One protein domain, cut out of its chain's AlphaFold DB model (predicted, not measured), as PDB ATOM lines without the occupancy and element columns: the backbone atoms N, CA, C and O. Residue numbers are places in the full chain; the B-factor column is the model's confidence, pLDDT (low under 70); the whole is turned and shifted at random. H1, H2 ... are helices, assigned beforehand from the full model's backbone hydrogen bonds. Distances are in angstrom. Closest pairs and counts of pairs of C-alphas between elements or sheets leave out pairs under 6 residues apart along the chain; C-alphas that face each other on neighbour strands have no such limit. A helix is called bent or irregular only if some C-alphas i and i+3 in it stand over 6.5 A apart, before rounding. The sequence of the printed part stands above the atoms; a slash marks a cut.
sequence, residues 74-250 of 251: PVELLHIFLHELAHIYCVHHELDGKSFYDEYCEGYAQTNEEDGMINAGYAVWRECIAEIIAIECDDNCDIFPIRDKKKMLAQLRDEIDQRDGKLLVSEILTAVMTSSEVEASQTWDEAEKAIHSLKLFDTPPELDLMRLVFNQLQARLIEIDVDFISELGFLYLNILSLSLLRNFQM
ATOM      1  N   PRO A  74     -20.149 -16.297 -36.550       93.62
ATOM      2  CA  PRO A  74     -20.905 -16.045 -37.783       93.62
ATOM      3  C   PRO A  74     -22.374 -16.483 -37.730       93.62
ATOM      4  O   PRO A  74     -23.233 -15.761 -38.220       93.62
ATOM      5  N   VAL A  75     -22.657 -17.631 -37.104       94.38
ATOM      6  CA  VAL A  75     -24.029 -18.146 -36.928       94.38
ATOM      7  C   VAL A  75     -24.857 -17.273 -35.985       94.38
ATOM      8  O   VAL A  75     -26.016 -17.004 -36.246       94.38
ATOM      9  N   GLU A  76     -24.235 -16.745 -34.935       93.88
ATOM     10  CA  GLU A  76     -24.883 -15.842 -33.983       93.88
ATOM     11  C   GLU A  76     -25.194 -14.488 -34.631       93.88
ATOM     12  O   GLU A  76     -26.276 -13.946 -34.440       93.88
ATOM     13  N   LEU A  77     -24.272 -13.953 -35.438       95.19
ATOM     14  CA  LEU A  77     -24.511 -12.717 -36.184       95.19
ATOM     15  C   LEU A  77     -25.643 -12.882 -37.206       95.19
ATOM     16  O   LEU A  77     -26.462 -11.979 -37.344       95.19
ATOM     17  N   LEU A  78     -25.690 -14.020 -37.908       96.00
ATOM     18  CA  LEU A  78     -26.785 -14.336 -38.825       96.00
ATOM     19  C   LEU A  78     -28.126 -14.335 -38.088       96.00
ATOM     20  O   LEU A  78     -29.044 -13.647 -38.525       96.00
ATOM     21  N   HIS A  79     -28.207 -15.043 -36.960       96.81
ATOM     22  CA  HIS A  79     -29.426 -15.127 -36.164       96.81
ATOM     23  C   HIS A  79     -29.899 -13.751 -35.678       96.81
ATOM     24  O   HIS A  79     -31.064 -13.403 -35.835       96.81
ATOM     25  N   ILE A  80     -28.973 -12.919 -35.182       96.81
ATOM     26  CA  ILE A  80     -29.268 -11.536 -34.772       96.81
ATOM     27  C   ILE A  80     -29.871 -10.737 -35.931       96.81
ATOM     28  O   ILE A  80     -30.856 -10.031 -35.746       96.81
ATOM     29  N   PHE A  81     -29.319 -10.854 -37.141       96.50
ATOM     30  CA  PHE A  81     -29.900 -10.172 -38.298       96.50
ATOM     31  C   PHE A  81     -31.286 -10.702 -38.660       96.50
ATOM     32  O   PHE A  81     -32.158  -9.901 -38.988       96.50
ATOM     33  N   LEU A  82     -31.502 -12.018 -38.606       97.19
ATOM     34  CA  LEU A  82     -32.814 -12.609 -38.870       97.19
ATOM     35  C   LEU A  82     -33.862 -12.117 -37.864       97.19
ATOM     36  O   LEU A  82     -34.961 -11.767 -38.280       97.19
ATOM     37  N   HIS A  83     -33.496 -12.004 -36.587       97.88
ATOM     38  CA  HIS A  83     -34.344 -11.444 -35.535       97.88
ATOM     39  C   HIS A  83     -34.726  -9.980 -35.808       97.88
ATOM     40  O   HIS A  83     -35.907  -9.634 -35.834       97.88
ATOM     41  N   GLU A  84     -33.754  -9.113 -36.107       97.88
ATOM     42  CA  GLU A  84     -34.049  -7.699 -36.392       97.88
ATOM     43  C   GLU A  84     -34.851  -7.502 -37.685       97.88
ATOM     44  O   GLU A  84     -35.718  -6.630 -37.768       97.88
ATOM     45  N   LEU A  85     -34.593  -8.322 -38.707       96.88
ATOM     46  CA  LEU A  85     -35.396  -8.327 -39.929       96.88
ATOM     47  C   LEU A  85     -36.817  -8.833 -39.660       96.88
ATOM     48  O   LEU A  85     -37.761  -8.326 -40.265       96.88
ATOM     49  N   ALA A  86     -36.991  -9.785 -38.742       96.69
ATOM     50  CA  ALA A  86     -38.308 -10.252 -38.334       96.69
ATOM     51  C   ALA A  86     -39.107  -9.149 -37.626       96.69
ATOM     52  O   ALA A  86     -40.281  -8.983 -37.940       96.69
ATOM     53  N   HIS A  87     -38.486  -8.329 -36.771       95.81
ATOM     54  CA  HIS A  87     -39.149  -7.142 -36.215       95.81
ATOM     55  C   HIS A  87     -39.658  -6.192 -37.300       95.81
ATOM     56  O   HIS A  87     -40.819  -5.783 -37.264       95.81
ATOM     57  N   ILE A  88     -38.813  -5.873 -38.287       94.44
ATOM     58  CA  ILE A  88     -39.206  -5.021 -39.416       94.44
ATOM     59  C   ILE A  88     -40.371  -5.659 -40.181       94.44
ATOM     60  O   ILE A  88     -41.370  -5.000 -40.468       94.44
ATOM     61  N   TYR A  89     -40.268  -6.954 -40.484       93.38
ATOM     62  CA  TYR A  89     -41.314  -7.686 -41.188       93.38
ATOM     63  C   TYR A  89     -42.644  -7.638 -40.430       93.38
ATOM     64  O   TYR A  89     -43.664  -7.300 -41.028       93.38
ATOM     65  N   CYS A  90     -42.633  -7.921 -39.127       93.38
ATOM     66  CA  CYS A  90     -43.824  -7.902 -38.285       93.38
ATOM     67  C   CYS A  90     -44.490  -6.529 -38.290       93.38
ATOM     68  O   CYS A  90     -45.666  -6.451 -38.623       93.38
ATOM     69  N   VAL A  91     -43.753  -5.440 -38.055       90.81
ATOM     70  CA  VAL A  91     -44.353  -4.094 -38.009       90.81
ATOM     71  C   VAL A  91     -45.092  -3.737 -39.305       90.81
ATOM     72  O   VAL A  91     -46.153  -3.116 -39.261       90.81
ATOM     73  N   HIS A  92     -44.588  -4.170 -40.463       89.38
ATOM     74  CA  HIS A  92     -45.244  -3.908 -41.749       89.38
ATOM     75  C   HIS A  92     -46.450  -4.820 -42.042       89.38
ATOM     76  O   HIS A  92     -47.240  -4.506 -42.932       89.38
ATOM     77  N   HIS A  93     -46.626  -5.925 -41.310       90.44
ATOM     78  CA  HIS A  93     -47.651  -6.946 -41.589       90.44
ATOM     79  C   HIS A  93     -48.630  -7.202 -40.430       90.44
ATOM     80  O   HIS A  93     -49.666  -7.827 -40.642       90.44
ATOM     81  N   GLU A  94     -48.337  -6.714 -39.225       90.88
ATOM     82  CA  GLU A  94     -49.152  -6.903 -38.022       90.88
ATOM     83  C   GLU A  94     -50.482  -6.144 -38.088       90.88
ATOM     84  O   GLU A  94     -51.494  -6.652 -37.606       90.88
ATOM     85  N   LEU A  95     -50.485  -4.948 -38.694       87.69
ATOM     86  CA  LEU A  95     -51.635  -4.038 -38.730       87.69
ATOM     87  C   LEU A  95     -51.757  -3.300 -40.080       87.69
ATOM     88  O   LEU A  95     -51.852  -2.074 -40.123       87.69
ATOM     89  N   ASP A  96     -51.727  -4.033 -41.198       82.38
ATOM     90  CA  ASP A  96     -51.874  -3.475 -42.563       82.38
ATOM     91  C   ASP A  96     -50.906  -2.299 -42.842       82.38
ATOM     92  O   ASP A  96     -51.288  -1.232 -43.329       82.38
ATOM     93  N   GLY A  97     -49.638  -2.465 -42.443       78.31
ATOM     94  CA  GLY A  97     -48.579  -1.461 -42.595       78.31
ATOM     95  C   GLY A  97     -48.590  -0.321 -41.571       78.31
ATOM     96  O   GLY A  97     -47.779   0.601 -41.675       78.31
ATOM     97  N   LYS A  98     -49.495  -0.341 -40.589       83.56
ATOM     98  CA  LYS A  98     -49.519   0.635 -39.494       83.56
ATOM     99  C   LYS A  98     -48.708   0.154 -38.297       83.56
ATOM    100  O   LYS A  98     -48.664  -1.028 -37.981       83.56
ATOM    101  N   SER A  99     -48.153   1.107 -37.557       85.38
ATOM    102  CA  SER A  99     -47.498   0.843 -36.277       85.38
ATOM    103  C   SER A  99     -48.539   0.528 -35.201       85.38
ATOM    104  O   SER A  99     -49.277   1.416 -34.772       85.38
ATOM    105  N   PHE A 100     -48.583  -0.722 -34.725       89.44
ATOM    106  CA  PHE A 100     -49.440  -1.099 -33.593       89.44
ATOM    107  C   PHE A 100     -49.122  -0.261 -32.346       89.44
ATOM    108  O   PHE A 100     -50.023   0.142 -31.612       89.44
ATOM    109  N   TYR A 101     -47.838   0.032 -32.122       85.75
ATOM    110  CA  TYR A 101     -47.398   0.849 -30.994       85.75
ATOM    111  C   TYR A 101     -48.042   2.238 -31.019       85.75
ATOM    112  O   TYR A 101     -48.637   2.653 -30.026       85.75
ATOM    113  N   ASP A 102     -47.972   2.927 -32.157       86.38
ATOM    114  CA  ASP A 102     -48.494   4.293 -32.271       86.38
ATOM    115  C   ASP A 102     -50.026   4.335 -32.265       86.38
ATOM    116  O   ASP A 102     -50.613   5.327 -31.837       86.38
ATOM    117  N   GLU A 103     -50.681   3.269 -32.730       88.56
ATOM    118  CA  GLU A 103     -52.144   3.181 -32.770       88.56
ATOM    119  C   GLU A 103     -52.748   2.827 -31.395       88.56
ATOM    120  O   GLU A 103     -53.838   3.307 -31.073       88.56
ATOM    121  N   TYR A 104     -52.064   2.011 -30.576       91.12
ATOM    122  CA  TYR A 104     -52.689   1.373 -29.405       91.12
ATOM    123  C   TYR A 104     -51.920   1.451 -28.077       91.12
ATOM    124  O   TYR A 104     -52.517   1.171 -27.041       91.12
ATOM    125  N   CYS A 105     -50.623   1.784 -28.053       85.38
ATOM    126  CA  CYS A 105     -49.819   1.664 -26.823       85.38
ATOM    127  C   CYS A 105     -49.725   2.938 -25.965       85.38
ATOM    128  O   CYS A 105     -49.250   2.847 -24.831       85.38
ATOM    129  N   GLU A 106     -50.142   4.107 -26.462       86.38
ATOM    130  CA  GLU A 106     -50.125   5.359 -25.691       86.38
ATOM    131  C   GLU A 106     -51.366   6.219 -25.978       86.38
ATOM    132  O   GLU A 106     -51.558   6.708 -27.090       86.38
ATOM    133  N   GLY A 107     -52.202   6.447 -24.958       88.88
ATOM    134  CA  GLY A 107     -53.364   7.333 -25.047       88.88
ATOM    135  C   GLY A 107     -54.536   6.762 -25.848       88.88
ATOM    136  O   GLY A 107     -55.408   7.529 -26.269       88.88
ATOM    137  N   TYR A 108     -54.554   5.446 -26.067       90.94
ATOM    138  CA  TYR A 108     -55.627   4.746 -26.769       90.94
ATOM    139  C   TYR A 108     -56.806   4.452 -25.834       90.94
ATOM    140  O   TYR A 108     -57.966   4.704 -26.175       90.94
ATOM    141  N   ALA A 109     -56.509   3.920 -24.650       92.12
ATOM    142  CA  ALA A 109     -57.496   3.455 -23.696       92.12
ATOM    143  C   ALA A 109     -58.060   4.577 -22.808       92.12
ATOM    144  O   ALA A 109     -57.579   5.711 -22.772       92.12
ATOM    145  N   GLN A 110     -59.110   4.256 -22.043       91.50
ATOM    146  CA  GLN A 110     -59.695   5.214 -21.095       91.50
ATOM    147  C   GLN A 110     -58.815   5.436 -19.862       91.50
ATOM    148  O   GLN A 110     -58.959   6.457 -19.183       91.50
ATOM    149  N   THR A 111     -57.952   4.470 -19.541       93.00
ATOM    150  CA  THR A 111     -57.098   4.503 -18.357       93.00
ATOM    151  C   THR A 111     -55.662   4.127 -18.697       93.00
ATOM    152  O   THR A 111     -55.400   3.308 -19.577       93.00
ATOM    153  N   ASN A 112     -54.718   4.690 -17.939       93.00
ATOM    154  CA  ASN A 112     -53.295   4.388 -18.098       93.00
ATOM    155  C   ASN A 112     -52.979   2.922 -17.761       93.00
ATOM    156  O   ASN A 112     -51.991   2.375 -18.241       93.00
ATOM    157  N   GLU A 113     -53.783   2.290 -16.902       92.88
ATOM    158  CA  GLU A 113     -53.651   0.873 -16.572       92.88
ATOM    159  C   GLU A 113     -53.958  -0.023 -17.776       92.88
ATOM    160  O   GLU A 113     -53.262  -1.015 -17.988       92.88
ATOM    161  N   GLU A 114     -54.973   0.328 -18.568       93.31
ATOM    162  CA  GLU A 114     -55.348  -0.417 -19.771       93.31
ATOM    163  C   GLU A 114     -54.316  -0.206 -20.892       93.31
ATOM    164  O   GLU A 114     -53.853  -1.188 -21.471       93.31
ATOM    165  N   ASP A 115     -53.838   1.027 -21.099       93.12
ATOM    166  CA  ASP A 115     -52.704   1.301 -22.002       93.12
ATOM    167  C   ASP A 115     -51.447   0.520 -21.580       93.12
ATOM    168  O   ASP A 115     -50.775  -0.104 -22.402       93.12
ATOM    169  N   GLY A 116     -51.140   0.498 -20.278       93.56
ATOM    170  CA  GLY A 116     -50.000  -0.240 -19.737       93.56
ATOM    171  C   GLY A 116     -50.104  -1.753 -19.953       93.56
ATOM    172  O   GLY A 116     -49.089  -2.414 -20.182       93.56
ATOM    173  N   MET A 117     -51.319  -2.302 -19.917       95.88
ATOM    174  CA  MET A 117     -51.585  -3.707 -20.218       95.88
ATOM    175  C   MET A 117     -51.368  -4.014 -21.703       95.88
ATOM    176  O   MET A 117     -50.654  -4.966 -22.015       95.88
ATOM    177  N   ILE A 118     -51.907  -3.189 -22.606       97.12
ATOM    178  CA  ILE A 118     -51.713  -3.333 -24.058       97.12
ATOM    179  C   ILE A 118     -50.224  -3.220 -24.408       97.12
ATOM    180  O   ILE A 118     -49.685  -4.077 -25.107       97.12
ATOM    181  N   ASN A 119     -49.529  -2.223 -23.853       96.06
ATOM    182  CA  ASN A 119     -48.090  -2.043 -24.036       96.06
ATOM    183  C   ASN A 119     -47.293  -3.271 -23.568       96.06
ATOM    184  O   ASN A 119     -46.374  -3.717 -24.258       96.06
ATOM    185  N   ALA A 120     -47.652  -3.840 -22.413       96.69
ATOM    186  CA  ALA A 120     -47.001  -5.040 -21.907       96.69
ATOM    187  C   ALA A 120     -47.241  -6.252 -22.813       96.69
ATOM    188  O   ALA A 120     -46.293  -6.984 -23.089       96.69
ATOM    189  N   GLY A 121     -48.471  -6.434 -23.303       98.19
ATOM    190  CA  GLY A 121     -48.802  -7.491 -24.254       98.19
ATOM    191  C   GLY A 121     -48.013  -7.359 -25.555       98.19
ATOM    192  O   GLY A 121     -47.358  -8.306 -25.980       98.19
ATOM    193  N   TYR A 122     -47.983  -6.164 -26.145       97.69
ATOM    194  CA  TYR A 122     -47.271  -5.941 -27.402       97.69
ATOM    195  C   TYR A 122     -45.761  -6.140 -27.249       97.69
ATOM    196  O   TYR A 122     -45.124  -6.750 -28.102       97.69
ATOM    197  N   ALA A 123     -45.187  -5.700 -26.127       97.06
ATOM    198  CA  ALA A 123     -43.780  -5.930 -25.826       97.06
ATOM    199  C   ALA A 123     -43.440  -7.418 -25.643       97.06
ATOM    200  O   ALA A 123     -42.354  -7.820 -26.031       97.06
ATOM    201  N   VAL A 124     -44.336  -8.244 -25.091       98.56
ATOM    202  CA  VAL A 124     -44.108  -9.699 -25.033       98.56
ATOM    203  C   VAL A 124     -44.245 -10.322 -26.426       98.56
ATOM    204  O   VAL A 124     -43.394 -11.109 -26.846       98.56
ATOM    205  N   TRP A 125     -45.310  -9.971 -27.152       98.38
ATOM    206  CA  TRP A 125     -45.605 -10.533 -28.467       98.38
ATOM    207  C   TRP A 125     -44.495 -10.254 -29.478       98.38
ATOM    208  O   TRP A 125     -43.992 -11.202 -30.071       98.38
ATOM    209  N   ARG A 126     -44.080  -8.990 -29.634       97.19
ATOM    210  CA  ARG A 126     -43.149  -8.570 -30.695       97.19
ATOM    211  C   ARG A 126     -41.799  -9.290 -30.636       97.19
ATOM    212  O   ARG A 126     -41.246  -9.609 -31.679       97.19
ATOM    213  N   GLU A 127     -41.291  -9.566 -29.433       98.12
ATOM    214  CA  GLU A 127     -40.037 -10.306 -29.227       98.12
ATOM    215  C   GLU A 127     -40.256 -11.804 -29.483       98.12
ATOM    216  O   GLU A 127     -39.441 -12.465 -30.117       98.12
ATOM    217  N   CYS A 128     -41.400 -12.342 -29.036       98.56
ATOM    218  CA  CYS A 128     -41.753 -13.745 -29.239       98.56
ATOM    219  C   CYS A 128     -41.902 -14.084 -30.729       98.56
ATOM    220  O   CYS A 128     -41.329 -15.066 -31.193       98.56
ATOM    221  N   ILE A 129     -42.676 -13.296 -31.480       98.19
ATOM    222  CA  ILE A 129     -42.931 -13.569 -32.898       98.19
ATOM    223  C   ILE A 129     -41.685 -13.327 -33.753       98.19
ATOM    224  O   ILE A 129     -41.428 -14.112 -34.664       98.19
ATOM    225  N   ALA A 130     -40.881 -12.304 -33.434       98.00
ATOM    226  CA  ALA A 130     -39.628 -12.044 -34.139       98.00
ATOM    227  C   ALA A 130     -38.645 -13.210 -33.979       98.00
ATOM    228  O   ALA A 130     -38.104 -13.693 -34.972       98.00
ATOM    229  N   GLU A 131     -38.491 -13.730 -32.759       98.12
ATOM    230  CA  GLU A 131     -37.618 -14.873 -32.490       98.12
ATOM    231  C   GLU A 131     -38.128 -16.170 -33.138       98.12
ATOM    232  O   GLU A 131     -37.341 -16.923 -33.706       98.12
ATOM    233  N   ILE A 132     -39.444 -16.427 -33.121       97.81
ATOM    234  CA  ILE A 132     -40.026 -17.582 -33.828       97.81
ATOM    235  C   ILE A 132     -39.707 -17.496 -35.324       97.81
ATOM    236  O   ILE A 132     -39.207 -18.457 -35.900       97.81
ATOM    237  N   ILE A 133     -39.942 -16.341 -35.954       96.88
ATOM    238  CA  ILE A 133     -39.643 -16.140 -37.378       96.88
ATOM    239  C   ILE A 133     -38.143 -16.299 -37.657       96.88
ATOM    240  O   ILE A 133     -37.777 -16.907 -38.666       96.88
ATOM    241  N   ALA A 134     -37.278 -15.774 -36.784       97.12
ATOM    242  CA  ALA A 134     -35.832 -15.905 -36.920       97.12
ATOM    243  C   ALA A 134     -35.388 -17.373 -36.891       97.12
ATOM    244  O   ALA A 134     -34.641 -17.788 -37.774       97.12
ATOM    245  N   ILE A 135     -35.902 -18.164 -35.941       95.94
ATOM    246  CA  ILE A 135     -35.649 -19.610 -35.839       95.94
ATOM    247  C   ILE A 135     -36.099 -20.339 -37.109       95.94
ATOM    248  O   ILE A 135     -35.335 -21.130 -37.652       95.94
ATOM    249  N   GLU A 136     -37.294 -20.037 -37.622       93.81
ATOM    250  CA  GLU A 136     -37.822 -20.651 -38.851       93.81
ATOM    251  C   GLU A 136     -36.986 -20.331 -40.103       93.81
ATOM    252  O   GLU A 136     -37.036 -21.052 -41.099       93.81
ATOM    253  N   CYS A 137     -36.229 -19.232 -40.083       94.25
ATOM    254  CA  CYS A 137     -35.401 -18.798 -41.212       94.25
ATOM    255  C   CYS A 137     -33.933 -19.186 -41.089       94.25
ATOM    256  O   CYS A 137     -33.188 -19.067 -42.066       94.25
ATOM    257  N   ASP A 138     -33.504 -19.586 -39.899       94.25
ATOM    258  CA  ASP A 138     -32.124 -19.926 -39.622       94.25
ATOM    259  C   ASP A 138     -31.909 -21.432 -39.792       94.25
ATOM    260  O   ASP A 138     -32.175 -22.225 -38.893       94.25
ATOM    261  N   ASP A 139     -31.336 -21.832 -40.929       90.69
ATOM    262  CA  ASP A 139     -30.959 -23.229 -41.204       90.69
ATOM    263  C   ASP A 139     -29.952 -23.812 -40.181       90.69
ATOM    264  O   ASP A 139     -29.648 -25.007 -40.220       90.69
ATOM    265  N   ASN A 140     -29.386 -22.988 -39.287       91.25
ATOM    266  CA  ASN A 140     -28.497 -23.424 -38.206       91.25
ATOM    267  C   ASN A 140     -29.236 -23.680 -36.879       91.25
ATOM    268  O   ASN A 140     -28.602 -24.137 -35.923       91.25
ATOM    269  N   CYS A 141     -30.537 -23.385 -36.796       88.44
ATOM    270  CA  CYS A 141     -31.350 -23.623 -35.610       88.44
ATOM    271  C   CYS A 141     -31.920 -25.046 -35.609       88.44
ATOM    272  O   CYS A 141     -32.750 -25.422 -36.430       88.44
ATOM    273  N   ASP A 142     -31.503 -25.840 -34.625       88.56
ATOM    274  CA  ASP A 142     -32.083 -27.156 -34.374       88.56
ATOM    275  C   ASP A 142     -33.360 -27.033 -33.521       88.56
ATOM    276  O   ASP A 142     -33.360 -26.438 -32.436       88.56
ATOM    277  N   ILE A 143     -34.443 -27.676 -33.960       91.25
ATOM    278  CA  ILE A 143     -35.669 -27.815 -33.167       91.25
ATOM    279  C   ILE A 143     -35.500 -28.975 -32.181       91.25
ATOM    280  O   ILE A 143     -35.420 -30.150 -32.553       91.25
ATOM    281  N   PHE A 144     -35.470 -28.644 -30.891       93.75
ATOM    282  CA  PHE A 144     -35.292 -29.618 -29.815       93.75
ATOM    283  C   PHE A 144     -36.616 -30.020 -29.148       93.75
ATOM    284  O   PHE A 144     -37.532 -29.197 -29.029       93.75
ATOM    285  N   PRO A 145     -36.705 -31.255 -28.618       97.62
ATOM    286  CA  PRO A 145     -37.809 -31.674 -27.766       97.62
ATOM    287  C   PRO A 145     -38.012 -30.759 -26.561       97.62
ATOM    288  O   PRO A 145     -37.052 -30.353 -25.898       97.62
ATOM    289  N   ILE A 146     -39.269 -30.503 -26.199       97.00
ATOM    290  CA  ILE A 146     -39.612 -29.594 -25.095       97.00
ATOM    291  C   ILE A 146     -38.991 -30.049 -23.763       97.00
ATOM    292  O   ILE A 146     -38.569 -29.240 -22.933       97.00
ATOM    293  N   ARG A 147     -38.855 -31.368 -23.575       97.25
ATOM    294  CA  ARG A 147     -38.210 -31.967 -22.397       97.25
ATOM    295  C   ARG A 147     -36.741 -31.566 -22.240       97.25
ATOM    296  O   ARG A 147     -36.275 -31.462 -21.106       97.25
ATOM    297  N   ASP A 148     -36.038 -31.320 -23.343       97.50
ATOM    298  CA  ASP A 148     -34.615 -30.981 -23.341       97.50
ATOM    299  C   ASP A 148     -34.432 -29.489 -22.995       97.50
ATOM    300  O   ASP A 148     -33.433 -29.104 -22.389       97.50
ATOM    301  N   LYS A 149     -35.469 -28.670 -23.234       96.69
ATOM    302  CA  LYS A 149     -35.550 -27.255 -22.833       96.69
ATOM    303  C   LYS A 149     -35.951 -27.053 -21.361       96.69
ATOM    304  O   LYS A 149     -35.837 -25.945 -20.839       96.69
ATOM    305  N   LYS A 150     -36.373 -28.106 -20.639       97.38
ATOM    306  CA  LYS A 150     -36.961 -28.010 -19.282       97.38
ATOM    307  C   LYS A 150     -36.129 -27.206 -18.280       97.38
ATOM    308  O   LYS A 150     -36.693 -26.446 -17.499       97.38
ATOM    309  N   LYS A 151     -34.806 -27.403 -18.248       97.44
ATOM    310  CA  LYS A 151     -33.932 -26.713 -17.282       97.44
ATOM    311  C   LYS A 151     -33.884 -25.207 -17.550       97.44
ATOM    312  O   LYS A 151     -33.991 -24.433 -16.610       97.44
ATOM    313  N   MET A 152     -33.731 -24.829 -18.818       97.56
ATOM    314  CA  MET A 152     -33.728 -23.435 -19.255       97.56
ATOM    315  C   MET A 152     -35.080 -22.783 -18.964       97.56
ATOM    316  O   MET A 152     -35.123 -21.759 -18.300       97.56
ATOM    317  N   LEU A 153     -36.186 -23.431 -19.345       97.94
ATOM    318  CA  LEU A 153     -37.540 -22.941 -19.067       97.94
ATOM    319  C   LEU A 153     -37.790 -22.717 -17.569       97.94
ATOM    320  O   LEU A 153     -38.437 -21.746 -17.192       97.94
ATOM    321  N   ALA A 154     -37.282 -23.606 -16.709       97.12
ATOM    322  CA  ALA A 154     -37.408 -23.444 -15.263       97.12
ATOM    323  C   ALA A 154     -36.629 -22.227 -14.755       97.12
ATOM    324  O   ALA A 154     -37.160 -21.464 -13.959       97.12
ATOM    325  N   GLN A 155     -35.408 -22.027 -15.256       96.75
ATOM    326  CA  GLN A 155     -34.599 -20.863 -14.909       96.75
ATOM    327  C   GLN A 155     -35.283 -19.557 -15.337       96.75
ATOM    328  O   GLN A 155     -35.476 -18.683 -14.498       96.75
ATOM    329  N   LEU A 156     -35.719 -19.461 -16.598       96.81
ATOM    330  CA  LEU A 156     -36.416 -18.279 -17.114       96.81
ATOM    331  C   LEU A 156     -37.653 -17.947 -16.278       96.81
ATOM    332  O   LEU A 156     -37.869 -16.800 -15.908       96.81
ATOM    333  N   ARG A 157     -38.441 -18.971 -15.931       95.38
ATOM    334  CA  ARG A 157     -39.650 -18.829 -15.112       95.38
ATOM    335  C   ARG A 157     -39.355 -18.305 -13.706       95.38
ATOM    336  O   ARG A 157     -40.138 -17.514 -13.187       95.38
ATOM    337  N   ASP A 158     -38.274 -18.770 -13.086       93.44
ATOM    338  CA  ASP A 158     -37.893 -18.371 -11.728       93.44
ATOM    339  C   ASP A 158     -37.286 -16.952 -11.690       93.44
ATOM    340  O   ASP A 158     -37.349 -16.281 -10.659       93.44
ATOM    341  N   GLU A 159     -36.739 -16.475 -12.813       94.81
ATOM    342  CA  GLU A 159     -36.128 -15.146 -12.957       94.81
ATOM    343  C   GLU A 159     -37.134 -14.038 -13.333       94.81
ATOM    344  O   GLU A 159     -36.770 -12.864 -13.315       94.81
ATOM    345  N   ILE A 160     -38.406 -14.369 -13.616       95.38
ATOM    346  CA  ILE A 160     -39.439 -13.381 -13.983       95.38
ATOM    347  C   ILE A 160     -39.585 -12.309 -12.892       95.38
ATOM    348  O   ILE A 160     -40.048 -12.576 -11.776       95.38
ATOM    349  N   ASP A 161     -39.281 -11.065 -13.260       92.88
ATOM    350  CA  ASP A 161     -39.368  -9.896 -12.391       92.88
ATOM    351  C   ASP A 161     -39.959  -8.659 -13.101       92.88
ATOM    352  O   ASP A 161     -40.458  -8.721 -14.224       92.88
ATOM    353  N   GLN A 162     -39.952  -7.508 -12.420       89.06
ATOM    354  CA  GLN A 162     -40.512  -6.263 -12.961       89.06
ATOM    355  C   GLN A 162     -39.667  -5.628 -14.070       89.06
ATOM    356  O   GLN A 162     -40.187  -4.789 -14.808       89.06
ATOM    357  N   ARG A 163     -38.376  -5.963 -14.150       88.12
ATOM    358  CA  ARG A 163     -37.429  -5.325 -15.060       88.12
ATOM    359  C   ARG A 163     -37.426  -6.045 -16.403       88.12
ATOM    360  O   ARG A 163     -37.721  -5.419 -17.417       88.12
ATOM    361  N   ASP A 164     -37.170  -7.348 -16.371       91.19
ATOM    362  CA  ASP A 164     -36.896  -8.162 -17.557       91.19
ATOM    363  C   ASP A 164     -38.011  -9.190 -17.827       91.19
ATOM    364  O   ASP A 164     -37.980  -9.913 -18.820       91.19
ATOM    365  N   GLY A 165     -39.060  -9.219 -16.992       95.25
ATOM    366  CA  GLY A 165     -40.140 -10.204 -17.075       95.25
ATOM    367  C   GLY A 165     -40.826 -10.310 -18.438       95.25
ATOM    368  O   GLY A 165     -41.216 -11.411 -18.814       95.25
ATOM    369  N   LYS A 166     -40.955  -9.212 -19.200       97.44
ATOM    370  CA  LYS A 166     -41.558  -9.261 -20.546       97.44
ATOM    371  C   LYS A 166     -40.715 -10.116 -21.491       97.44
ATOM    372  O   LYS A 166     -41.244 -11.045 -22.086       97.44
ATOM    373  N   LEU A 167     -39.410  -9.838 -21.544       97.00
ATOM    374  CA  LEU A 167     -38.454 -10.572 -22.369       97.00
ATOM    375  C   LEU A 167     -38.380 -12.043 -21.944       97.00
ATOM    376  O   LEU A 167     -38.509 -12.926 -22.783       97.00
ATOM    377  N   LEU A 168     -38.284 -12.318 -20.639       97.94
ATOM    378  CA  LEU A 168     -38.249 -13.692 -20.121       97.94
ATOM    379  C   LEU A 168     -39.513 -14.486 -20.484       97.94
ATOM    380  O   LEU A 168     -39.442 -15.673 -20.798       97.94
ATOM    381  N   VAL A 169     -40.687 -13.846 -20.460       98.50
ATOM    382  CA  VAL A 169     -41.938 -14.488 -20.888       98.50
ATOM    383  C   VAL A 169     -41.959 -14.712 -22.401       98.50
ATOM    384  O   VAL A 169     -42.386 -15.786 -22.824       98.50
ATOM    385  N   SER A 170     -41.453 -13.776 -23.210       98.69
ATOM    386  CA  SER A 170     -41.264 -13.982 -24.652       98.69
ATOM    387  C   SER A 170     -40.355 -15.175 -24.938       98.69
ATOM    388  O   SER A 170     -40.728 -16.042 -25.719       98.69
ATOM    389  N   GLU A 171     -39.218 -15.289 -24.247       98.44
ATOM    390  CA  GLU A 171     -38.282 -16.410 -24.394       98.44
ATOM    391  C   GLU A 171     -38.914 -17.753 -23.999       98.44
ATOM    392  O   GLU A 171     -38.722 -18.762 -24.683       98.44
ATOM    393  N   ILE A 172     -39.714 -17.781 -22.924       98.62
ATOM    394  CA  ILE A 172     -40.488 -18.970 -22.535       98.62
ATOM    395  C   ILE A 172     -41.464 -19.358 -23.647       98.62
ATOM    396  O   ILE A 172     -41.527 -20.534 -24.013       98.62
ATOM    397  N   LEU A 173     -42.222 -18.395 -24.177       98.75
ATOM    398  CA  LEU A 173     -43.191 -18.637 -25.242       98.75
ATOM    399  C   LEU A 173     -42.500 -19.159 -26.499       98.75
ATOM    400  O   LEU A 173     -42.869 -20.233 -26.970       98.75
ATOM    401  N   THR A 174     -41.450 -18.490 -26.976       98.44
ATOM    402  CA  THR A 174     -40.656 -18.942 -28.122       98.44
ATOM    403  C   THR A 174     -40.146 -20.359 -27.900       98.44
ATOM    404  O   THR A 174     -40.361 -21.235 -28.738       98.44
ATOM    405  N   ALA A 175     -39.516 -20.638 -26.755       98.06
ATOM    406  CA  ALA A 175     -38.950 -21.949 -26.468       98.06
ATOM    407  C   ALA A 175     -40.007 -23.064 -26.448       98.06
ATOM    408  O   ALA A 175     -39.717 -24.181 -26.892       98.06
ATOM    409  N   VAL A 176     -41.213 -22.776 -25.949       98.31
ATOM    410  CA  VAL A 176     -42.345 -23.710 -25.959       98.31
ATOM    411  C   VAL A 176     -42.891 -23.898 -27.375       98.31
ATOM    412  O   VAL A 176     -43.021 -25.044 -27.802       98.31
ATOM    413  N   MET A 177     -43.168 -22.817 -28.110       98.25
ATOM    414  CA  MET A 177     -43.792 -22.878 -29.441       98.25
ATOM    415  C   MET A 177     -42.884 -23.524 -30.492       98.25
ATOM    416  O   MET A 177     -43.369 -24.286 -31.318       98.25
ATOM    417  N   THR A 178     -41.569 -23.317 -30.393       96.94
ATOM    418  CA  THR A 178     -40.538 -23.910 -31.276       96.94
ATOM    419  C   THR A 178     -39.992 -25.239 -30.744       96.94
ATOM    420  O   THR A 178     -38.822 -25.591 -30.921       96.94
ATOM    421  N   SER A 179     -40.769 -25.952 -29.926       97.75
ATOM    422  CA  SER A 179     -40.398 -27.296 -29.482       97.75
ATOM    423  C   SER A 179     -41.017 -28.342 -30.394       97.75
ATOM    424  O   SER A 179     -42.155 -28.183 -30.832       97.75
ATOM    425  N   SER A 180     -40.289 -29.439 -30.627       96.88
ATOM    426  CA  SER A 180     -40.665 -30.430 -31.647       96.88
ATOM    427  C   SER A 180     -42.095 -30.963 -31.500       96.88
ATOM    428  O   SER A 180     -42.765 -31.249 -32.486       96.88
ATOM    429  N   GLU A 181     -42.569 -31.111 -30.263       97.81
ATOM    430  CA  GLU A 181     -43.903 -31.617 -29.971       97.81
ATOM    431  C   GLU A 181     -44.990 -30.558 -30.186       97.81
ATOM    432  O   GLU A 181     -46.073 -30.895 -30.660       97.81
ATOM    433  N   VAL A 182     -44.725 -29.298 -29.826       97.69
ATOM    434  CA  VAL A 182     -45.716 -28.212 -29.897       97.69
ATOM    435  C   VAL A 182     -45.865 -27.715 -31.329       97.69
ATOM    436  O   VAL A 182     -46.989 -27.598 -31.801       97.69
ATOM    437  N   GLU A 183     -44.759 -27.508 -32.037       95.06
ATOM    438  CA  GLU A 183     -44.764 -27.069 -33.436       95.06
ATOM    439  C   GLU A 183     -45.473 -28.084 -34.349       95.06
ATOM    440  O   GLU A 183     -46.260 -27.720 -35.220       95.06
ATOM    441  N   ALA A 184     -45.268 -29.384 -34.101       95.75
ATOM    442  CA  ALA A 184     -45.917 -30.453 -34.858       95.75
ATOM    443  C   ALA A 184     -47.393 -30.690 -34.474       95.75
ATOM    444  O   ALA A 184     -48.071 -31.493 -35.126       95.75
ATOM    445  N   SER A 185     -47.890 -30.055 -33.407       97.44
ATOM    446  CA  SER A 185     -49.261 -30.250 -32.928       97.44
ATOM    447  C   SER A 185     -50.267 -29.502 -33.801       97.44
ATOM    448  O   SER A 185     -50.105 -28.321 -34.091       97.44
ATOM    449  N   GLN A 186     -51.364 -30.171 -34.167       95.38
ATOM    450  CA  GLN A 186     -52.442 -29.550 -34.954       95.38
ATOM    451  C   GLN A 186     -53.513 -28.910 -34.071       95.38
ATOM    452  O   GLN A 186     -54.349 -28.139 -34.540       95.38
ATOM    453  N   THR A 187     -53.535 -29.279 -32.792       97.38
ATOM    454  CA  THR A 187     -54.537 -28.827 -31.831       97.38
ATOM    455  C   THR A 187     -53.885 -28.467 -30.507       97.38
ATOM    456  O   THR A 187     -52.873 -29.054 -30.116       97.38
ATOM    457  N   TRP A 188     -54.519 -27.549 -29.777       97.75
ATOM    458  CA  TRP A 188     -54.083 -27.198 -28.431       97.75
ATOM    459  C   TRP A 188     -54.034 -28.423 -27.504       97.75
ATOM    460  O   TRP A 188     -53.070 -28.580 -26.771       97.75
ATOM    461  N   ASP A 189     -55.002 -29.341 -27.585       97.62
ATOM    462  CA  ASP A 189     -55.046 -30.545 -26.736       97.62
ATOM    463  C   ASP A 189     -53.820 -31.470 -26.904       97.62
ATOM    464  O   ASP A 189     -53.509 -32.270 -26.014       97.62
ATOM    465  N   GLU A 190     -53.156 -31.435 -28.061       97.00
ATOM    466  CA  GLU A 190     -51.916 -32.176 -28.320       97.00
ATOM    467  C   GLU A 190     -50.710 -31.439 -27.735       97.00
ATOM    468  O   GLU A 190     -49.963 -32.032 -26.946       97.00
ATOM    469  N   ALA A 191     -50.587 -30.142 -28.033       97.88
ATOM    470  CA  ALA A 191     -49.533 -29.283 -27.504       97.88
ATOM    471  C   ALA A 191     -49.563 -29.241 -25.966       97.88
ATOM    472  O   ALA A 191     -48.542 -29.432 -25.300       97.88
ATOM    473  N   GLU A 192     -50.752 -29.090 -25.385       97.62
ATOM    474  CA  GLU A 192     -50.990 -29.036 -23.947       97.62
ATOM    475  C   GLU A 192     -50.484 -30.304 -23.244       97.62
ATOM    476  O   GLU A 192     -49.835 -30.218 -22.200       97.62
ATOM    477  N   LYS A 193     -50.694 -31.496 -23.819       96.50
ATOM    478  CA  LYS A 193     -50.173 -32.750 -23.239       96.50
ATOM    479  C   LYS A 193     -48.648 -32.760 -23.179       96.50
ATOM    480  O   LYS A 193     -48.088 -33.239 -22.187       96.50
ATOM    481  N   ALA A 194     -47.981 -32.251 -24.215       96.38
ATOM    482  CA  ALA A 194     -46.526 -32.145 -24.242       96.38
ATOM    483  C   ALA A 194     -46.028 -31.149 -23.183       96.38
ATOM    484  O   ALA A 194     -45.144 -31.492 -22.392       96.38
ATOM    485  N   ILE A 195     -46.661 -29.977 -23.088       97.50
ATOM    486  CA  ILE A 195     -46.341 -28.935 -22.100       97.50
ATOM    487  C   ILE A 195     -46.539 -29.457 -20.666       97.50
ATOM    488  O   ILE A 195     -45.615 -29.387 -19.849       97.50
ATOM    489  N   HIS A 196     -47.683 -30.080 -20.354       95.25
ATOM    490  CA  HIS A 196     -47.953 -30.654 -19.021       95.25
ATOM    491  C   HIS A 196     -46.976 -31.759 -18.632       95.25
ATOM    492  O   HIS A 196     -46.676 -31.932 -17.446       95.25
ATOM    493  N   SER A 197     -46.446 -32.509 -19.602       94.06
ATOM    494  CA  SER A 197     -45.478 -33.576 -19.325       94.06
ATOM    495  C   SER A 197     -44.213 -33.056 -18.624       94.06
ATOM    496  O   SER A 197     -43.579 -33.797 -17.862       94.06
ATOM    497  N   LEU A 198     -43.892 -31.766 -18.795       95.19
ATOM    498  CA  LEU A 198     -42.784 -31.106 -18.112       95.19
ATOM    499  C   LEU A 198     -42.997 -30.985 -16.606       95.19
ATOM    500  O   LEU A 198     -42.006 -30.988 -15.870       95.19
ATOM    501  N   LYS A 199     -44.252 -30.892 -16.140       95.25
ATOM    502  CA  LYS A 199     -44.600 -30.555 -14.748       95.25
ATOM    503  C   LYS A 199     -43.894 -29.277 -14.282       95.25
ATOM    504  O   LYS A 199     -43.256 -29.275 -13.231       95.25
ATOM    505  N   LEU A 200     -43.922 -28.253 -15.132       95.50
ATOM    506  CA  LEU A 200     -43.255 -26.971 -14.893       95.50
ATOM    507  C   LEU A 200     -44.248 -25.807 -14.839       95.50
ATOM    508  O   LEU A 200     -44.158 -24.983 -13.936       95.50
ATOM    509  N   PHE A 201     -45.187 -25.773 -15.781       94.56
ATOM    510  CA  PHE A 201     -46.252 -24.779 -15.853       94.56
ATOM    511  C   PHE A 201     -47.509 -25.376 -15.233       94.56
ATOM    512  O   PHE A 201     -48.078 -26.331 -15.765       94.56
ATOM    513  N   ASP A 202     -47.874 -24.881 -14.058       86.00
ATOM    514  CA  ASP A 202     -48.930 -25.439 -13.211       86.00
ATOM    515  C   ASP A 202     -50.005 -24.414 -12.840       86.00
ATOM    516  O   ASP A 202     -51.009 -24.765 -12.216       86.00
ATOM    517  N   THR A 203     -49.828 -23.158 -13.252       92.81
ATOM    518  CA  THR A 203     -50.804 -22.101 -13.003       92.81
ATOM    519  C   THR A 203     -51.691 -21.868 -14.231       92.81
ATOM    520  O   THR A 203     -51.202 -21.934 -15.361       92.81
ATOM    521  N   PRO A 204     -52.993 -21.567 -14.044       96.00
ATOM    522  CA  PRO A 204     -53.879 -21.260 -15.165       96.00
ATOM    523  C   PRO A 204     -53.357 -20.142 -16.086       96.00
ATOM    524  O   PRO A 204     -53.349 -20.372 -17.290       96.00
ATOM    525  N   PRO A 205     -52.820 -19.004 -15.582       97.19
ATOM    526  CA  PRO A 205     -52.317 -17.942 -16.457       97.19
ATOM    527  C   PRO A 205     -51.178 -18.373 -17.389       97.19
ATOM    528  O   PRO A 205     -51.139 -17.926 -18.527       97.19
ATOM    529  N   GLU A 206     -50.268 -19.248 -16.939       96.81
ATOM    530  CA  GLU A 206     -49.169 -19.752 -17.778       96.81
ATOM    531  C   GLU A 206     -49.700 -20.580 -18.957       96.81
ATOM    532  O   GLU A 206     -49.286 -20.377 -20.099       96.81
ATOM    533  N   LEU A 207     -50.644 -21.490 -18.697       97.44
ATOM    534  CA  LEU A 207     -51.228 -22.350 -19.731       97.44
ATOM    535  C   LEU A 207     -52.175 -21.581 -20.653       97.44
ATOM    536  O   LEU A 207     -52.159 -21.805 -21.861       97.44
ATOM    537  N   ASP A 208     -52.971 -20.664 -20.104       98.50
ATOM    538  CA  ASP A 208     -53.856 -19.803 -20.888       98.50
ATOM    539  C   ASP A 208     -53.043 -18.894 -21.826       98.50
ATOM    540  O   ASP A 208     -53.422 -18.743 -22.988       98.50
ATOM    541  N   LEU A 209     -51.890 -18.373 -21.378       98.56
ATOM    542  CA  LEU A 209     -50.977 -17.582 -22.215       98.56
ATOM    543  C   LEU A 209     -50.403 -18.418 -23.366       98.56
ATOM    544  O   LEU A 209     -50.428 -17.989 -24.519       98.56
ATOM    545  N   MET A 210     -49.931 -19.633 -23.073       98.56
ATOM    546  CA  MET A 210     -49.433 -20.548 -24.106       98.56
ATOM    547  C   MET A 210     -50.531 -20.922 -25.105       98.56
ATOM    548  O   MET A 210     -50.273 -20.962 -26.305       98.56
ATOM    549  N   ARG A 211     -51.765 -21.146 -24.637       98.62
ATOM    550  CA  ARG A 211     -52.913 -21.433 -25.506       98.62
ATOM    551  C   ARG A 211     -53.239 -20.265 -26.423       98.62
ATOM    552  O   ARG A 211     -53.507 -20.483 -27.604       98.62
ATOM    553  N   LEU A 212     -53.235 -19.050 -25.881       98.69
ATOM    554  CA  LEU A 212     -53.510 -17.830 -26.630       98.69
ATOM    555  C   LEU A 212     -52.517 -17.676 -27.791       98.69
ATOM    556  O   LEU A 212     -52.935 -17.541 -28.939       98.69
ATOM    557  N   VAL A 213     -51.219 -17.801 -27.504       98.56
ATOM    558  CA  VAL A 213     -50.149 -17.706 -28.509       98.56
ATOM    559  C   VAL A 213     -50.212 -18.851 -29.521       98.56
ATOM    560  O   VAL A 213     -50.141 -18.600 -30.721       98.56
ATOM    561  N   PHE A 214     -50.421 -20.095 -29.075       98.62
ATOM    562  CA  PHE A 214     -50.572 -21.242 -29.977       98.62
ATOM    563  C   PHE A 214     -51.710 -21.022 -30.987       98.62
ATOM    564  O   PHE A 214     -51.533 -21.208 -32.190       98.62
ATOM    565  N   ASN A 215     -52.877 -20.582 -30.509       98.00
ATOM    566  CA  ASN A 215     -54.031 -20.329 -31.369       98.00
ATOM    567  C   ASN A 215     -53.787 -19.161 -32.332       98.00
ATOM    568  O   ASN A 215     -54.193 -19.248 -33.490       98.00
ATOM    569  N   GLN A 216     -53.116 -18.097 -31.881       97.81
ATOM    570  CA  GLN A 216     -52.741 -16.969 -32.735       97.81
ATOM    571  C   GLN A 216     -51.833 -17.420 -33.884       97.81
ATOM    572  O   GLN A 216     -52.130 -17.134 -35.047       97.81
ATOM    573  N   LEU A 217     -50.781 -18.188 -33.574       97.12
ATOM    574  CA  LEU A 217     -49.845 -18.715 -34.570       97.12
ATOM    575  C   LEU A 217     -50.549 -19.590 -35.618       97.12
ATOM    576  O   LEU A 217     -50.264 -19.475 -36.805       97.12
ATOM    577  N   GLN A 218     -51.513 -20.416 -35.195       94.88
ATOM    578  CA  GLN A 218     -52.292 -21.275 -36.095       94.88
ATOM    579  C   GLN A 218     -53.314 -20.505 -36.946       94.88
ATOM    580  O   GLN A 218     -53.596 -20.897 -38.078       94.88
ATOM    581  N   ALA A 219     -53.918 -19.446 -36.401       94.56
ATOM    582  CA  ALA A 219     -55.045 -18.768 -37.038       94.56
ATOM    583  C   ALA A 219     -54.626 -17.626 -37.968       94.56
ATOM    584  O   ALA A 219     -55.168 -17.504 -39.067       94.56
ATOM    585  N   ARG A 220     -53.717 -16.764 -37.506       93.06
ATOM    586  CA  ARG A 220     -53.355 -15.510 -38.187       93.06
ATOM    587  C   ARG A 220     -51.853 -15.301 -38.315       93.06
ATOM    588  O   ARG A 220     -51.429 -14.466 -39.113       93.06
ATOM    589  N   LEU A 221     -51.060 -16.081 -37.579       90.88
ATOM    590  CA  LEU A 221     -49.613 -15.958 -37.488       90.88
ATOM    591  C   LEU A 221     -49.214 -14.561 -36.986       90.88
ATOM    592  O   LEU A 221     -49.107 -14.360 -35.781       90.88
ATOM    593  N   ILE A 222     -49.054 -13.604 -37.899       91.31
ATOM    594  CA  ILE A 222     -48.491 -12.273 -37.650       91.31
ATOM    595  C   ILE A 222     -49.573 -11.209 -37.496       91.31
ATOM    596  O   ILE A 222     -49.389 -10.284 -36.721       91.31
ATOM    597  N   GLU A 223     -50.705 -11.324 -38.191       94.44
ATOM    598  CA  GLU A 223     -51.759 -10.308 -38.097       94.44
ATOM    599  C   GLU A 223     -52.385 -10.324 -36.696       94.44
ATOM    600  O   GLU A 223     -52.939 -11.342 -36.262       94.44
ATOM    601  N   ILE A 224     -52.315  -9.192 -35.997       95.81
ATOM    602  CA  ILE A 224     -52.786  -9.042 -34.617       95.81
ATOM    603  C   ILE A 224     -53.899  -8.004 -34.523       95.81
ATOM    604  O   ILE A 224     -54.011  -7.087 -35.332       95.81
ATOM    605  N   ASP A 225     -54.724  -8.137 -33.491       94.88
ATOM    606  CA  ASP A 225     -55.669  -7.106 -33.081       94.88
ATOM    607  C   ASP A 225     -55.449  -6.720 -31.615       94.88
ATOM    608  O   ASP A 225     -54.697  -7.354 -30.867       94.88
ATOM    609  N   VAL A 226     -56.083  -5.618 -31.213       95.56
ATOM    610  CA  VAL A 226     -55.952  -5.085 -29.855       95.56
ATOM    611  C   VAL A 226     -56.504  -6.044 -28.801       95.56
ATOM    612  O   VAL A 226     -55.982  -6.068 -27.690       95.56
ATOM    613  N   ASP A 227     -57.503  -6.863 -29.139       96.12
ATOM    614  CA  ASP A 227     -58.105  -7.819 -28.207       96.12
ATOM    615  C   ASP A 227     -57.103  -8.928 -27.855       96.12
ATOM    616  O   ASP A 227     -56.872  -9.191 -26.673       96.12
ATOM    617  N   PHE A 228     -56.437  -9.509 -28.862       97.81
ATOM    618  CA  PHE A 228     -55.367 -10.489 -28.665       97.81
ATOM    619  C   PHE A 228     -54.234  -9.925 -27.796       97.81
ATOM    620  O   PHE A 228     -53.835 -10.545 -26.806       97.81
ATOM    621  N   ILE A 229     -53.736  -8.732 -28.130       98.06
ATOM    622  CA  ILE A 229     -52.624  -8.110 -27.402       98.06
ATOM    623  C   ILE A 229     -53.017  -7.737 -25.968       98.06
ATOM    624  O   ILE A 229     -52.231  -7.932 -25.039       98.06
ATOM    625  N   SER A 230     -54.233  -7.235 -25.773       97.50
ATOM    626  CA  SER A 230     -54.781  -6.904 -24.457       97.50
ATOM    627  C   SER A 230     -54.893  -8.147 -23.567       97.50
ATOM    628  O   SER A 230     -54.428  -8.132 -22.424       97.50
ATOM    629  N   GLU A 231     -55.414  -9.260 -24.099       98.38
ATOM    630  CA  GLU A 231     -55.500 -10.535 -23.374       98.38
ATOM    631  C   GLU A 231     -54.107 -11.086 -23.027       98.38
ATOM    632  O   GLU A 231     -53.870 -11.526 -21.896       98.38
ATOM    633  N   LEU A 232     -53.157 -10.992 -23.960       98.56
ATOM    634  CA  LEU A 232     -51.769 -11.391 -23.741       98.56
ATOM    635  C   LEU A 232     -51.130 -10.567 -22.613       98.56
ATOM    636  O   LEU A 232     -50.522 -11.127 -21.695       98.56
ATOM    637  N   GLY A 233     -51.331  -9.247 -22.627       98.25
ATOM    638  CA  GLY A 233     -50.883  -8.336 -21.575       98.25
ATOM    639  C   GLY A 233     -51.498  -8.650 -20.211       98.25
ATOM    640  O   GLY A 233     -50.788  -8.698 -19.202       98.25
ATOM    641  N   PHE A 234     -52.800  -8.939 -20.167       98.19
ATOM    642  CA  PHE A 234     -53.496  -9.349 -18.947       98.19
ATOM    643  C   PHE A 234     -52.901 -10.633 -18.350       98.19
ATOM    644  O   PHE A 234     -52.609 -10.700 -17.150       98.19
ATOM    645  N   LEU A 235     -52.699 -11.663 -19.175       98.56
ATOM    646  CA  LEU A 235     -52.131 -12.939 -18.741       98.56
ATOM    647  C   LEU A 235     -50.683 -12.773 -18.265       98.56
ATOM    648  O   LEU A 235     -50.336 -13.276 -17.192       98.56
ATOM    649  N   TYR A 236     -49.875 -11.990 -18.984       98.44
ATOM    650  CA  TYR A 236     -48.523 -11.624 -18.564       98.44
ATOM    651  C   TYR A 236     -48.506 -10.968 -17.172       98.44
ATOM    652  O   TYR A 236     -47.757 -11.399 -16.293       98.44
ATOM    653  N   LEU A 237     -49.359  -9.968 -16.925       97.56
ATOM    654  CA  LEU A 237     -49.405  -9.270 -15.633       97.56
ATOM    655  C   LEU A 237     -49.811 -10.199 -14.476       97.56
ATOM    656  O   LEU A 237     -49.311 -10.048 -13.355       97.56
ATOM    657  N   ASN A 238     -50.665 -11.194 -14.736       97.19
ATOM    658  CA  ASN A 238     -50.992 -12.232 -13.757       97.19
ATOM    659  C   ASN A 238     -49.786 -13.137 -13.453       97.19
ATOM    660  O   ASN A 238     -49.503 -13.400 -12.282       97.19
ATOM    661  N   ILE A 239     -49.042 -13.570 -14.476       96.88
ATOM    662  CA  ILE A 239     -47.812 -14.365 -14.307       96.88
ATOM    663  C   ILE A 239     -46.760 -13.574 -13.527       96.88
ATOM    664  O   ILE A 239     -46.171 -14.101 -12.579       96.88
ATOM    665  N   LEU A 240     -46.558 -12.299 -13.866       96.50
ATOM    666  CA  LEU A 240     -45.650 -11.410 -13.147       96.50
ATOM    667  C   LEU A 240     -46.049 -11.304 -11.669       96.50
ATOM    668  O   LEU A 240     -45.221 -11.501 -10.783       96.50
ATOM    669  N   SER A 241     -47.333 -11.068 -11.391       94.69
ATOM    670  CA  SER A 241     -47.850 -10.963 -10.021       94.69
ATOM    671  C   SER A 241     -47.608 -12.242  -9.211       94.69
ATOM    672  O   SER A 241     -47.152 -12.175  -8.068       94.69
ATOM    673  N   LEU A 242     -47.851 -13.417  -9.803       93.19
ATOM    674  CA  LEU A 242     -47.585 -14.711  -9.167       93.19
ATOM    675  C   LEU A 242     -46.087 -14.954  -8.930       93.19
ATOM    676  O   LEU A 242     -45.709 -15.542  -7.917       93.19
ATOM    677  N   SER A 243     -45.226 -14.509  -9.843       91.81
ATOM    678  CA  SER A 243     -43.766 -14.629  -9.717       91.81
ATOM    679  C   SER A 243     -43.231 -13.752  -8.586       91.81
ATOM    680  O   SER A 243     -42.508 -14.237  -7.716       91.81
ATOM    681  N   LEU A 244     -43.708 -12.509  -8.485       90.19
ATOM    682  CA  LEU A 244     -43.372 -11.624  -7.368       90.19
ATOM    683  C   LEU A 244     -43.829 -12.205  -6.025       90.19
ATOM    684  O   LEU A 244     -43.057 -12.212  -5.067       90.19
ATOM    685  N   LEU A 245     -45.048 -12.752  -5.947       89.19
ATOM    686  CA  LEU A 245     -45.551 -13.390  -4.725       89.19
ATOM    687  C   LEU A 245     -44.710 -14.600  -4.297       89.19
ATOM    688  O   LEU A 245     -44.453 -14.757  -3.103       89.19
ATOM    689  N   ARG A 246     -44.253 -15.428  -5.247       83.62
ATOM    690  CA  ARG A 246     -43.340 -16.549  -4.968       83.62
ATOM    691  C   ARG A 246     -42.016 -16.058  -4.386       83.62
ATOM    692  O   ARG A 246     -41.582 -16.576  -3.359       83.62
ATOM    693  N   ASN A 247     -41.441 -15.009  -4.971       75.88
ATOM    694  CA  ASN A 247     -40.178 -14.427  -4.512       75.88
ATOM    695  C   ASN A 247     -40.299 -13.774  -3.125       75.88
ATOM    696  O   ASN A 247     -39.365 -13.851  -2.334       75.88
ATOM    697  N   PHE A 248     -41.463 -13.213  -2.777       74.19
ATOM    698  CA  PHE A 248     -41.737 -12.722  -1.418       74.19
ATOM    699  C   PHE A 248     -41.905 -13.834  -0.371       74.19
ATOM    700  O   PHE A 248     -41.730 -13.578   0.820       74.19
ATOM    701  N   GLN A 249     -42.298 -15.042  -0.782       64.50
ATOM    702  CA  GLN A 249     -42.543 -16.175   0.117       64.50
ATOM    703  C   GLN A 249     -41.307 -17.056   0.342       64.50
ATOM    704  O   GLN A 249     -41.353 -17.945   1.198       64.50
ATOM    705  N   MET A 250     -40.210 -16.820  -0.384       56.59
ATOM    706  CA  MET A 250     -38.940 -17.497  -0.141       56.59
ATOM    707  C   MET A 250     -38.209 -16.840   1.051       56.59
ATOM    708  O   MET A 250     -37.990 -15.629   1.014       56.59
TER     709      MET A 250
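This is residues 74 to 250 of the 251 residues of an uncharacterized protein of Subdoligranulum sp. APC924/74 (UniProt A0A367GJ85). Three helices, H3, H5 and H4, lie side by side in a row with H5 in the middle, and the helical hairpin of H8 and H9 packs over H3 and H5, H9 crossing H3. H1 packs slantwise on residues 126 to 137 of H3, the short H2 packs on residues 115 to 122 of H3, and H7 packs on H8 with the short H6 beside it. The printed part has 177 residues with nine named helices, H1 to H9 in order along the chain, and no named strand; its class is all helix. It is compact, with a radius of gyration of the C-alphas of 15.9 A and spans of 43 by 43 by 33 A.

H1, residues 74 to 93, begins at C-alpha 74 (-20.905, -16.045, -37.783) and is 28.5 A long. H2 is residues 100 to 104. H3, residues 112 to 137, is the longest at 37.3 A and begins at C-alpha 112 (-53.295, 4.388, -18.098). H4, residues 146 to 159, is irregular: C-alphas 148 and 151 are 7.4 A apart. H5 is residues 165 to 177, H6 residues 180 to 183 and H7 residues 188 to 197. H8, residues 204 to 219, spans 22.0 A. H9, residues 226 to 249, spans 34.7 A and ends at C-alpha 249 (-42.543, -16.175, 0.117).

H3 and H5 are the hubs, touching four helices each. They touch at a steep tilt of 41 degrees, the same way, closest at the C-alphas of Cys 128 and Ser 170, 4.6 A. H1 touches H3 at a steep tilt of 50 degrees, opposite ways, closest at the C-alphas of Ala 86 and Ala 130, 4.7 A. H9 touches H3 about perpendicular, at 83 degrees, closest at the C-alphas of Gly 121 and Gly 233, 3.5 A. H4 and H5 form a hairpin at a shallow tilt of 9 degrees, closest at the C-alphas of Leu 156 and Leu 168, 5.8 A. H8 and H9 form another at 28 degrees, closest at the C-alphas of Pro 205 and Leu 235, 5.5 A. H6 touches H7, closest at the C-alphas of Val 182 and Ala 191, 4.6 A. H1 and H9 are apart. Every O i to N i+4 pair is within hydrogen-bond range in H1, H2, H5, H8 and H9, against 21 of 22 in H3, 8 of 10 in H4 and 5 of 6 in H7; H6 is too short for such a pair.

The C-alphas farthest apart, Pro 74 and Gln 110, are 47.3 A apart. The printed part has no cut and no long link. Mean pLDDT of the printed part is 94.3; residues 249 to 250 are under 70.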